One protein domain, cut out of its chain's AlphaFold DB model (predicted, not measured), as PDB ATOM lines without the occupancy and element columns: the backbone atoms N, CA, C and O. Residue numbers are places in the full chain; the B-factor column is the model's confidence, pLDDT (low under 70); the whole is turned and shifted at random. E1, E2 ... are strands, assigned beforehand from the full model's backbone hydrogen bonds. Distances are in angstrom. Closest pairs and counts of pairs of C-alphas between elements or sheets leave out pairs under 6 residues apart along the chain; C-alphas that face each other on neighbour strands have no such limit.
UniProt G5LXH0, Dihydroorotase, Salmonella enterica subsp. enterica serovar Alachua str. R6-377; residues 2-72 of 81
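This is residues 2 to 72 of the 81 residues of the protein "Dihydroorotase" of Salmonella enterica subsp. enterica serovar Alachua str. R6-377 (UniProt G5LXH0). A long two-stranded ribbon, the hairpin of E1 and E2, bends sharply partway along, and the short strand E3 folds back beside the far end of E2 to make a narrow, strongly twisted sheet. An unnamed loop, residues 2 to 15, leads into E1 at that same end, and in the tail after E3 residues 62 to 71 stick out free. The printed part has 71 residues with three named strands in the order E1, E2, E3 and no named helix; the sheet's order is E1, E2, E3, all antiparallel, and the class is all strand, with under half of the residues in named elements. It is only just loose, close to extended, with a radius of gyration of the C-alphas of 16.2 A, and flat, spanning 40 by 39 by 18 A.

E2, residues 35 to 49, is 32.3 A long from first to last C-alpha and bends by 86 degrees at residue 39. E1, residues 16 to 29, begins at C-alpha 16 (223.342, 236.810, 198.051), is 26.8 A long and bends by 111 degrees at residue 25. E3, residues 52 to 56, is 10.9 A long and ends at C-alpha 56 (232.589, 243.793, 199.777).

The three strands form a meander, each strand the antiparallel neighbour of the one before, with E2 as the inner strand and E1 and E3 as edge strands. E1 and E2 are a hairpin at 160 degrees between directions; the C-alphas of Phe 19 and Pro 44 face each other at 4.5 A, and N 18 and O 46, 2.8 A, are within hydrogen-bond range. E2 and E3 are a hairpin at 141 degrees; the C-alphas of Met 46 and Arg 56 face each other at 4.3 A, and N 49 and O 52 are within hydrogen-bond range at 2.8 A.

The two C-alphas farthest apart, those of Ala 2 and Leu 65, are 43.1 A apart. The printed part has no cut, and the links E1 to E2 and E2 to E3 are tight. The mean pLDDT of the printed part is 87.6; residues 2 to 3 and 63 to 72 are under 70.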
ATOM      1  N   ALA A   2     213.382 223.496 201.189       60.38
ATOM      2  CA  ALA A   2     213.599 223.703 199.736       60.38
ATOM      3  C   ALA A   2     213.300 225.119 199.165       60.38
ATOM      4  O   ALA A   2     213.460 225.334 197.969       60.38
ATOM      5  N   ALA A   3     212.889 226.082 199.992       68.25
ATOM      6  CA  ALA A   3     212.634 227.470 199.591       68.25
ATOM      7  C   ALA A   3     213.338 228.507 200.489       68.25
ATOM      8  O   ALA A   3     213.136 229.702 200.311       68.25
ATOM      9  N   GLU A   4     214.144 228.065 201.461       84.50
ATOM     10  CA  GLU A   4     214.816 228.965 202.415       84.50
ATOM     11  C   GLU A   4     216.199 229.412 201.922       84.50
ATOM     12  O   GLU A   4     216.639 230.504 202.266       84.50
ATOM     13  N   ILE A   5     216.863 228.600 201.089       91.00
ATOM     14  CA  ILE A   5     218.206 228.847 200.541       91.00
ATOM     15  C   ILE A   5     218.229 228.634 199.023       91.00
ATOM     16  O   ILE A   5     217.414 227.889 198.481       91.00
ATOM     17  N   GLY A   6     219.184 229.263 198.331       90.81
ATOM     18  CA  GLY A   6     219.396 229.066 196.888       90.81
ATOM     19  C   GLY A   6     218.340 229.715 195.984       90.81
ATOM     20  O   GLY A   6     218.257 229.381 194.805       90.81
ATOM     21  N   THR A   7     217.536 230.637 196.517       93.56
ATOM     22  CA  THR A   7     216.505 231.380 195.782       93.56
ATOM     23  C   THR A   7     216.486 232.846 196.211       93.56
ATOM     24  O   THR A   7     216.877 233.174 197.326       93.56
ATOM     25  N   LEU A   8     216.010 233.726 195.326       94.25
ATOM     26  CA  LEU A   8     215.778 235.149 195.607       94.25
ATOM     27  C   LEU A   8     214.290 235.462 195.855       94.25
ATOM     28  O   LEU A   8     213.883 236.623 195.829       94.25
ATOM     29  N   ALA A   9     213.457 234.434 196.036       94.69
ATOM     30  CA  ALA A   9     212.037 234.610 196.316       94.69
ATOM     31  C   ALA A   9     211.811 235.318 197.672       94.69
ATOM     32  O   ALA A   9     212.559 235.072 198.623       94.69
ATOM     33  N   PRO A  10     210.768 236.162 197.807       94.25
ATOM     34  CA  PRO A  10     210.409 236.756 199.093       94.25
ATOM     35  C   PRO A  10     210.206 235.696 200.183       94.25
ATOM     36  O   PRO A  10     209.564 234.674 199.948       94.25
ATOM     37  N   GLY A  11     210.734 235.957 201.381       92.44
ATOM     38  CA  GLY A  11     210.670 235.038 202.525       92.44
ATOM     39  C   GLY A  11     211.842 234.054 202.634       92.44
ATOM     40  O   GLY A  11     211.992 233.435 203.683       92.44
ATOM     41  N   ALA A  12     212.692 233.939 201.608       95.12
ATOM     42  CA  ALA A  12     213.951 233.200 201.700       95.12
ATOM     43  C   ALA A  12     215.008 233.969 202.513       95.12
ATOM     44  O   ALA A  12     214.897 235.184 202.717       95.12
ATOM     45  N   PHE A  13     216.058 233.275 202.960       95.44
ATOM     46  CA  PHE A  13     217.194 233.936 203.591       95.44
ATOM     47  C   PHE A  13     217.884 234.870 202.601       95.44
ATOM     48  O   PHE A  13     218.096 234.532 201.437       95.44
ATOM     49  N   ALA A  14     218.257 236.056 203.084       95.94
ATOM     50  CA  ALA A  14     218.977 237.056 202.306       95.94
ATOM     51  C   ALA A  14     220.464 236.678 202.154       95.94
ATOM     52  O   ALA A  14     221.357 237.401 202.601       95.94
ATOM     53  N   ASP A  15     220.708 235.519 201.542       96.38
ATOM     54  CA  ASP A  15     222.017 234.994 201.171       96.38
ATOM     55  C   ASP A  15     222.265 235.302 199.688       96.38
ATOM     56  O   ASP A  15     221.651 234.710 198.800       96.38
ATOM     57  N   ILE A  16     223.138 236.269 199.401       96.81
ATOM     58  CA  ILE A  16     223.342 236.810 198.051       96.81
ATOM     59  C   ILE A  16     224.837 236.892 197.753       96.81
ATOM     60  O   ILE A  16     225.595 237.504 198.501       96.81
ATOM     61  N   ALA A  17     225.258 236.342 196.616       97.31
ATOM     62  CA  ALA A  17     226.608 236.512 196.088       97.31
ATOM     63  C   ALA A  17     226.557 237.319 194.783       97.31
ATOM     64  O   ALA A  17     225.896 236.931 193.820       97.31
ATOM     65  N   ILE A  18     227.251 238.455 194.755       97.25
ATOM     66  CA  ILE A  18     227.291 239.375 193.617       97.25
ATOM     67  C   ILE A  18     228.645 239.238 192.928       97.25
ATOM     68  O   ILE A  18     229.692 239.374 193.565       97.25
ATOM     69  N   PHE A  19     228.627 239.033 191.611       97.31
ATOM     70  CA  PHE A  19     229.823 238.905 190.781       97.31
ATOM     71  C   PHE A  19     229.770 239.853 189.588       97.31
ATOM     72  O   PHE A  19     228.703 240.168 189.064       97.31
ATOM     73  N   LYS A  20     230.948 240.254 189.111       95.75
ATOM     74  CA  LYS A  20     231.123 240.926 187.825       95.75
ATOM     75  C   LYS A  20     231.703 239.939 186.823       95.75
ATOM     76  O   LYS A  20     232.806 239.435 187.028       95.75
ATOM     77  N   LEU A  21     230.987 239.697 185.729       96.38
ATOM     78  CA  LEU A  21     231.515 238.953 184.591       96.38
ATOM     79  C   LEU A  21     232.495 239.850 183.823       96.38
ATOM     80  O   LEU A  21     232.110 240.908 183.323       96.38
ATOM     81  N   LYS A  22     233.768 239.459 183.752       95.19
ATOM     82  CA  LYS A  22     234.794 240.152 182.961       95.19
ATOM     83  C   LYS A  22     235.202 239.284 181.776       95.19
ATOM     84  O   LYS A  22     235.468 238.100 181.960       95.19
ATOM     85  N   ASN A  23     235.300 239.886 180.591       96.50
ATOM     86  CA  ASN A  23     235.929 239.265 179.428       96.50
ATOM     87  C   ASN A  23     237.453 239.353 179.596       96.50
ATOM     88  O   ASN A  23     238.020 240.448 179.615       96.50
ATOM     89  N   ARG A  24     238.094 238.208 179.817       93.50
ATOM     90  CA  ARG A  24     239.533 238.075 180.043       93.50
ATOM     91  C   ARG A  24     239.948 236.657 179.683       93.50
ATOM     92  O   ARG A  24     239.367 235.704 180.194       93.50
ATOM     93  N   HIS A  25     240.993 236.528 178.870       94.25
ATOM     94  CA  HIS A  25     241.608 235.231 178.628       94.25
ATOM     95  C   HIS A  25     242.304 234.745 179.903       94.25
ATOM     96  O   HIS A  25     243.131 235.466 180.471       94.25
ATOM     97  N   VAL A  26     241.918 233.570 180.388       94.88
ATOM     98  CA  VAL A  26     242.401 233.000 181.648       94.88
ATOM     99  C   VAL A  26     242.566 231.494 181.503       94.88
ATOM    100  O   VAL A  26     241.762 230.837 180.850       94.88
ATOM    101  N   GLU A  27     243.611 230.958 182.116       96.31
ATOM    102  CA  GLU A  27     243.834 229.524 182.247       96.31
ATOM    103  C   GLU A  27     243.435 229.105 183.665       96.31
ATOM    104  O   GLU A  27     243.881 229.700 184.650       96.31
ATOM    105  N   PHE A  28     242.551 228.119 183.765       95.19
ATOM    106  CA  PHE A  28     242.163 227.482 185.015       95.19
ATOM    107  C   PHE A  28     242.942 226.182 185.143       95.19
ATOM    108  O   PHE A  28     242.861 225.355 184.242       95.19
ATOM    109  N   ALA A  29     243.662 226.005 186.245       96.25
ATOM    110  CA  ALA A  29     244.340 224.756 186.575       96.25
ATOM    111  C   ALA A  29     243.634 224.090 187.759       96.25
ATOM    112  O   ALA A  29     243.294 224.769 188.735       96.25
ATOM    113  N   ASP A  30     243.417 222.781 187.678       95.25
ATOM    114  CA  ASP A  30     242.972 221.990 188.822       95.25
ATOM    115  C   ASP A  30     244.158 221.501 189.676       95.25
ATOM    116  O   ASP A  30     245.326 221.786 189.405       95.25
ATOM    117  N   ILE A  31     243.858 220.768 190.751       96.19
ATOM    118  CA  ILE A  31     244.884 220.241 191.665       96.19
ATOM    119  C   ILE A  31     245.716 219.095 191.065       96.19
ATOM    120  O   ILE A  31     246.746 218.739 191.634       96.19
ATOM    121  N   HIS A  32     245.271 218.502 189.956       96.44
ATOM    122  CA  HIS A  32     245.960 217.433 189.237       96.44
ATOM    123  C   HIS A  32     246.844 217.970 188.102       96.44
ATOM    124  O   HIS A  32     247.598 217.202 187.509       96.44
ATOM    125  N   GLY A  33     246.816 219.284 187.855       93.62
ATOM    126  CA  GLY A  33     247.606 219.952 186.824       93.62
ATOM    127  C   GLY A  33     246.917 220.007 185.461       93.62
ATOM    128  O   GLY A  33     247.524 220.492 184.507       93.62
ATOM    129  N   GLU A  34     245.666 219.558 185.363       97.00
ATOM    130  CA  GLU A  34     244.872 219.700 184.145       97.00
ATOM    131  C   GLU A  34     244.441 221.156 183.975       97.00
ATOM    132  O   GLU A  34     244.094 221.841 184.945       97.00
ATOM    133  N   THR A  35     244.468 221.641 182.731       97.25
ATOM    134  CA  THR A  35     244.196 223.047 182.415       97.25
ATOM    135  C   THR A  35     243.002 223.222 181.482       97.25
ATOM    136  O   THR A  35     242.752 222.430 180.574       97.25
ATOM    137  N   LEU A  36     242.254 224.306 181.692       96.56
ATOM    138  CA  LEU A  36     241.155 224.738 180.837       96.56
ATOM    139  C   LEU A  36     241.270 226.230 180.538       96.56
ATOM    140  O   LEU A  36     241.391 227.061 181.437       96.56
ATOM    141  N   THR A  37     241.177 226.584 179.260       96.69
ATOM    142  CA  THR A  37     241.188 227.982 178.829       96.69
ATOM    143  C   THR A  37     239.776 228.565 178.823       96.69
ATOM    144  O   THR A  37     238.869 228.034 178.183       96.69
ATOM    145  N   GLY A  38     239.599 229.696 179.501       95.50
ATOM    146  CA  GLY A  38     238.373 230.485 179.518       95.50
ATOM    147  C   GLY A  38     238.539 231.852 178.858       95.50
ATOM    148  O   GLY A  38     239.622 232.435 178.802       95.50
ATOM    149  N   THR A  39     237.427 232.395 178.369       97.19
ATOM    150  CA  THR A  39     237.337 233.771 177.844       97.19
ATOM    151  C   THR A  39     236.732 234.744 178.852       97.19
ATOM    152  O   THR A  39     236.739 235.952 178.629       97.19
ATOM    153  N   HIS A  40     236.199 234.233 179.962       95.94
ATOM    154  CA  HIS A  40     235.524 235.030 180.972       95.94
ATOM    155  C   HIS A  40     235.884 234.570 182.381       95.94
ATOM    156  O   HIS A  40     236.171 233.398 182.618       95.94
ATOM    157  N   VAL A  41     235.802 235.503 183.328       96.00
ATOM    158  CA  VAL A  41     235.965 235.237 184.758       96.00
ATOM    159  C   VAL A  41     234.882 235.959 185.559       96.00
ATOM    160  O   VAL A  41     234.541 237.111 185.270       96.00
ATOM    161  N   LEU A  42     234.341 235.283 186.572       96.06
ATOM    162  CA  LEU A  42     233.474 235.890 187.579       96.06
ATOM    163  C   LEU A  42     234.346 236.475 188.689       96.06
ATOM    164  O   LEU A  42     235.011 235.747 189.419       96.06
ATOM    165  N   VAL A  43     234.346 237.798 188.818       95.44
ATOM    166  CA  VAL A  43     235.069 238.497 189.884       95.44
ATOM    167  C   VAL A  43     234.098 238.766 191.038       95.44
ATOM    168  O   VAL A  43     233.130 239.502 190.819       95.44
ATOM    169  N   PRO A  44     234.318 238.217 192.249       96.56
ATOM    170  CA  PRO A  44     233.465 238.486 193.409       96.56
ATOM    171  C   PRO A  44     233.391 239.986 193.695       96.56
ATOM    172  O   PRO A  44     234.415 240.658 193.660       96.56
ATOM    173  N   GLN A  45     232.204 240.523 193.964       97.50
ATOM    174  CA  GLN A  45     231.988 241.944 194.273       97.50
ATOM    175  C   GLN A  45     231.477 242.143 195.703       97.50
ATOM    176  O   GLN A  45     231.956 243.026 196.411       97.50
ATOM    177  N   MET A  46     230.523 241.321 196.143       97.62
ATOM    178  CA  MET A  46     229.940 241.381 197.485       97.62
ATOM    179  C   MET A  46     229.310 240.034 197.847       97.62
ATOM    180  O   MET A  46     228.747 239.370 196.978       97.62
ATOM    181  N   THR A  47     229.359 239.670 199.128       97.94
ATOM    182  CA  THR A  47     228.628 238.527 199.687       97.94
ATOM    183  C   THR A  47     227.812 238.989 200.884       97.94
ATOM    184  O   THR A  47     228.349 239.607 201.805       97.94
ATOM    185  N   ILE A  48     226.523 238.668 200.863       97.75
ATOM    186  CA  ILE A  48     225.549 238.928 201.918       97.75
ATOM    187  C   ILE A  48     225.115 237.573 202.472       97.75
ATOM    188  O   ILE A  48     224.815 236.672 201.689       97.75
ATOM    189  N   LYS A  49     225.096 237.419 203.793       96.56
ATOM    190  CA  LYS A  49     224.592 236.230 204.479       96.56
ATOM    191  C   LYS A  49     223.574 236.651 205.522       96.56
ATOM    192  O   LYS A  49     223.895 237.441 206.402       96.56
ATOM    193  N   SER A  50     222.357 236.127 205.426       94.88
ATOM    194  CA  SER A  50     221.243 236.436 206.327       94.88
ATOM    195  C   SER A  50     221.024 237.949 206.488       94.88
ATOM    196  O   SER A  50     220.687 238.430 207.563       94.88
ATOM    197  N   GLY A  51     221.235 238.707 205.405       95.69
ATOM    198  CA  GLY A  51     221.115 240.168 205.380       95.69
ATOM    199  C   GLY A  51     222.372 240.943 205.796       95.69
ATOM    200  O   GLY A  51     222.417 242.155 205.598       95.69
ATOM    201  N   GLU A  52     223.413 240.281 206.302       97.62
ATOM    202  CA  GLU A  52     224.667 240.924 206.700       97.62
ATOM    203  C   GLU A  52     225.720 240.862 205.591       97.62
ATOM    204  O   GLU A  52     225.971 239.813 205.000       97.62
ATOM    205  N   ILE A  53     226.381 241.988 205.319       97.19
ATOM    206  CA  ILE A  53     227.488 242.040 204.358       97.19
ATOM    207  C   ILE A  53     228.730 241.428 205.011       97.19
ATOM    208  O   ILE A  53     229.329 242.037 205.895       97.19
ATOM    209  N   LEU A  54     229.150 240.256 204.533       97.69
ATOM    210  CA  LEU A  54     230.365 239.579 205.009       97.69
ATOM    211  C   LEU A  54     231.592 239.890 204.149       97.69
ATOM    212  O   LEU A  54     232.726 239.804 204.614       97.69
ATOM    213  N   PHE A  55     231.377 240.253 202.885       97.25
ATOM    214  CA  PHE A  55     232.435 240.649 201.963       97.25
ATOM    215  C   PHE A  55     231.945 241.772 201.056       97.25
ATOM    216  O   PHE A  55     230.819 241.723 200.560       97.25
ATOM    217  N   ARG A  56     232.808 242.754 200.786       95.50
ATOM    218  CA  ARG A  56     232.589 243.793 199.777       95.50
ATOM    219  C   ARG A  56     233.928 244.226 199.193       95.50
ATOM    220  O   ARG A  56     234.820 244.613 199.946       95.50
ATOM    221  N   GLN A  57     234.059 244.207 197.870       94.50
ATOM    222  CA  GLN A  57     235.199 244.832 197.203       94.50
ATOM    223  C   GLN A  57     235.239 246.330 197.515       94.50
ATOM    224  O   GLN A  57     234.203 246.987 197.625       94.50
ATOM    225  N   ILE A  58     236.445 246.871 197.673       90.12
ATOM    226  CA  ILE A  58     236.641 248.250 198.132       90.12
ATOM    227  C   ILE A  58     236.005 249.284 197.192       90.12
ATOM    228  O   ILE A  58     235.484 250.298 197.645       90.12
ATOM    229  N   ASP A  59     236.002 248.994 195.894       86.50
ATOM    230  CA  ASP A  59     235.483 249.819 194.809       86.50
ATOM    231  C   ASP A  59     234.036 249.481 194.415       86.50
ATOM    232  O   ASP A  59     233.445 250.165 193.580       86.50
ATOM    233  N   PHE A  60     233.415 248.480 195.043       89.06
ATOM    234  CA  PHE A  60     232.037 248.109 194.747       89.06
ATOM    235  C   PHE A  60     231.040 249.022 195.479       89.06
ATOM    236  O   PHE A  60     230.917 248.999 196.705       89.06
ATOM    237  N   GLY A  61     230.317 249.844 194.709       80.81
ATOM    238  CA  GLY A  61     229.294 250.781 195.199       80.81
ATOM    239  C   GLY A  61     229.833 252.133 195.682       80.81
ATOM    240  O   GLY A  61     229.056 253.060 195.902       80.81
ATOM    241  N   ALA A  62     231.152 252.283 195.801       74.25
ATOM    242  CA  ALA A  62     231.780 253.566 196.078       74.25
ATOM    243  C   ALA A  62     232.033 254.324 194.763       74.25
ATOM    244  O   ALA A  62     232.547 253.764 193.795       74.25
ATOM    245  N   ARG A  63     231.714 255.626 194.717       56.28
ATOM    246  CA  ARG A  63     232.146 256.502 193.615       56.28
ATOM    247  C   ARG A  63     233.622 256.838 193.803       56.28
ATOM    248  O   ARG A  63     233.972 257.946 194.199       56.28
ATOM    249  N   ILE A  64     234.482 255.854 193.576       56.62
ATOM    250  CA  ILE A  64     235.925 256.036 193.658       56.62
ATOM    251  C   ILE A  64     236.406 256.605 192.321       56.62
ATOM    252  O   ILE A  64     236.199 256.011 191.266       56.62
ATOM    253  N   LEU A  65     237.053 257.771 192.358       53.53
ATOM    254  CA  LEU A  65     237.621 258.468 191.195       53.53
ATOM    255  C   LEU A  65     238.919 257.820 190.669       53.53
ATOM    256  O   LEU A  65     239.761 258.501 190.094       53.53
ATOM    257  N   PHE A  66     239.094 256.509 190.826       51.97
ATOM    258  CA  PHE A  66     240.217 255.790 190.232       51.97
ATOM    259  C   PHE A  66     239.719 255.034 189.004       51.97
ATOM    260  O   PHE A  66     239.287 253.885 189.079       51.97
ATOM    261  N   ARG A  67     239.766 255.693 187.837       46.38
ATOM    262  CA  ARG A  67     239.743 254.952 186.576       46.38
ATOM    263  C   ARG A  67     241.008 254.097 186.529       46.38
ATOM    264  O   ARG A  67     242.098 254.622 186.362       46.38
ATOM    265  N   GLN A  68     240.785 252.789 186.609       47.53
ATOM    266  CA  GLN A  68     241.614 251.757 186.000       47.53
ATOM    267  C   GLN A  68     242.971 251.503 186.671       47.53
ATOM    268  O   GLN A  68     244.007 252.002 186.252       47.53
ATOM    269  N   ILE A  69     242.964 250.589 187.645       50.91
ATOM    270  CA  ILE A  69     244.100 249.684 187.844       50.91
ATOM    271  C   ILE A  69     243.582 248.266 187.603       50.91
ATOM    272  O   ILE A  69     243.183 247.549 188.518       50.91
ATOM    273  N   ASP A  70     243.544 247.870 186.331       50.84
ATOM    274  CA  ASP A  70     243.519 246.455 185.996       50.84
ATOM    275  C   ASP A  70     244.923 245.910 186.285       50.84
ATOM    276  O   ASP A  70     245.854 246.117 185.507       50.84
ATOM    277  N   PHE A  71     245.099 245.207 187.407       50.31
ATOM    278  CA  PHE A  71     246.267 244.346 187.617       50.31
ATOM    279  C   PHE A  71     246.154 243.127 186.684       50.31
ATOM    280  O   PHE A  71     245.799 242.014 187.073       50.31
ATOM    281  N   GLY A  72     246.391 243.372 185.400       45.78
ATOM    282  CA  GLY A  72     246.429 242.391 184.328       45.78
ATOM    283  C   GLY A  72     247.669 242.632 183.489       45.78
ATOM    284  O   GLY A  72     247.566 243.092 182.358       45.78
TER     285      GLY A  72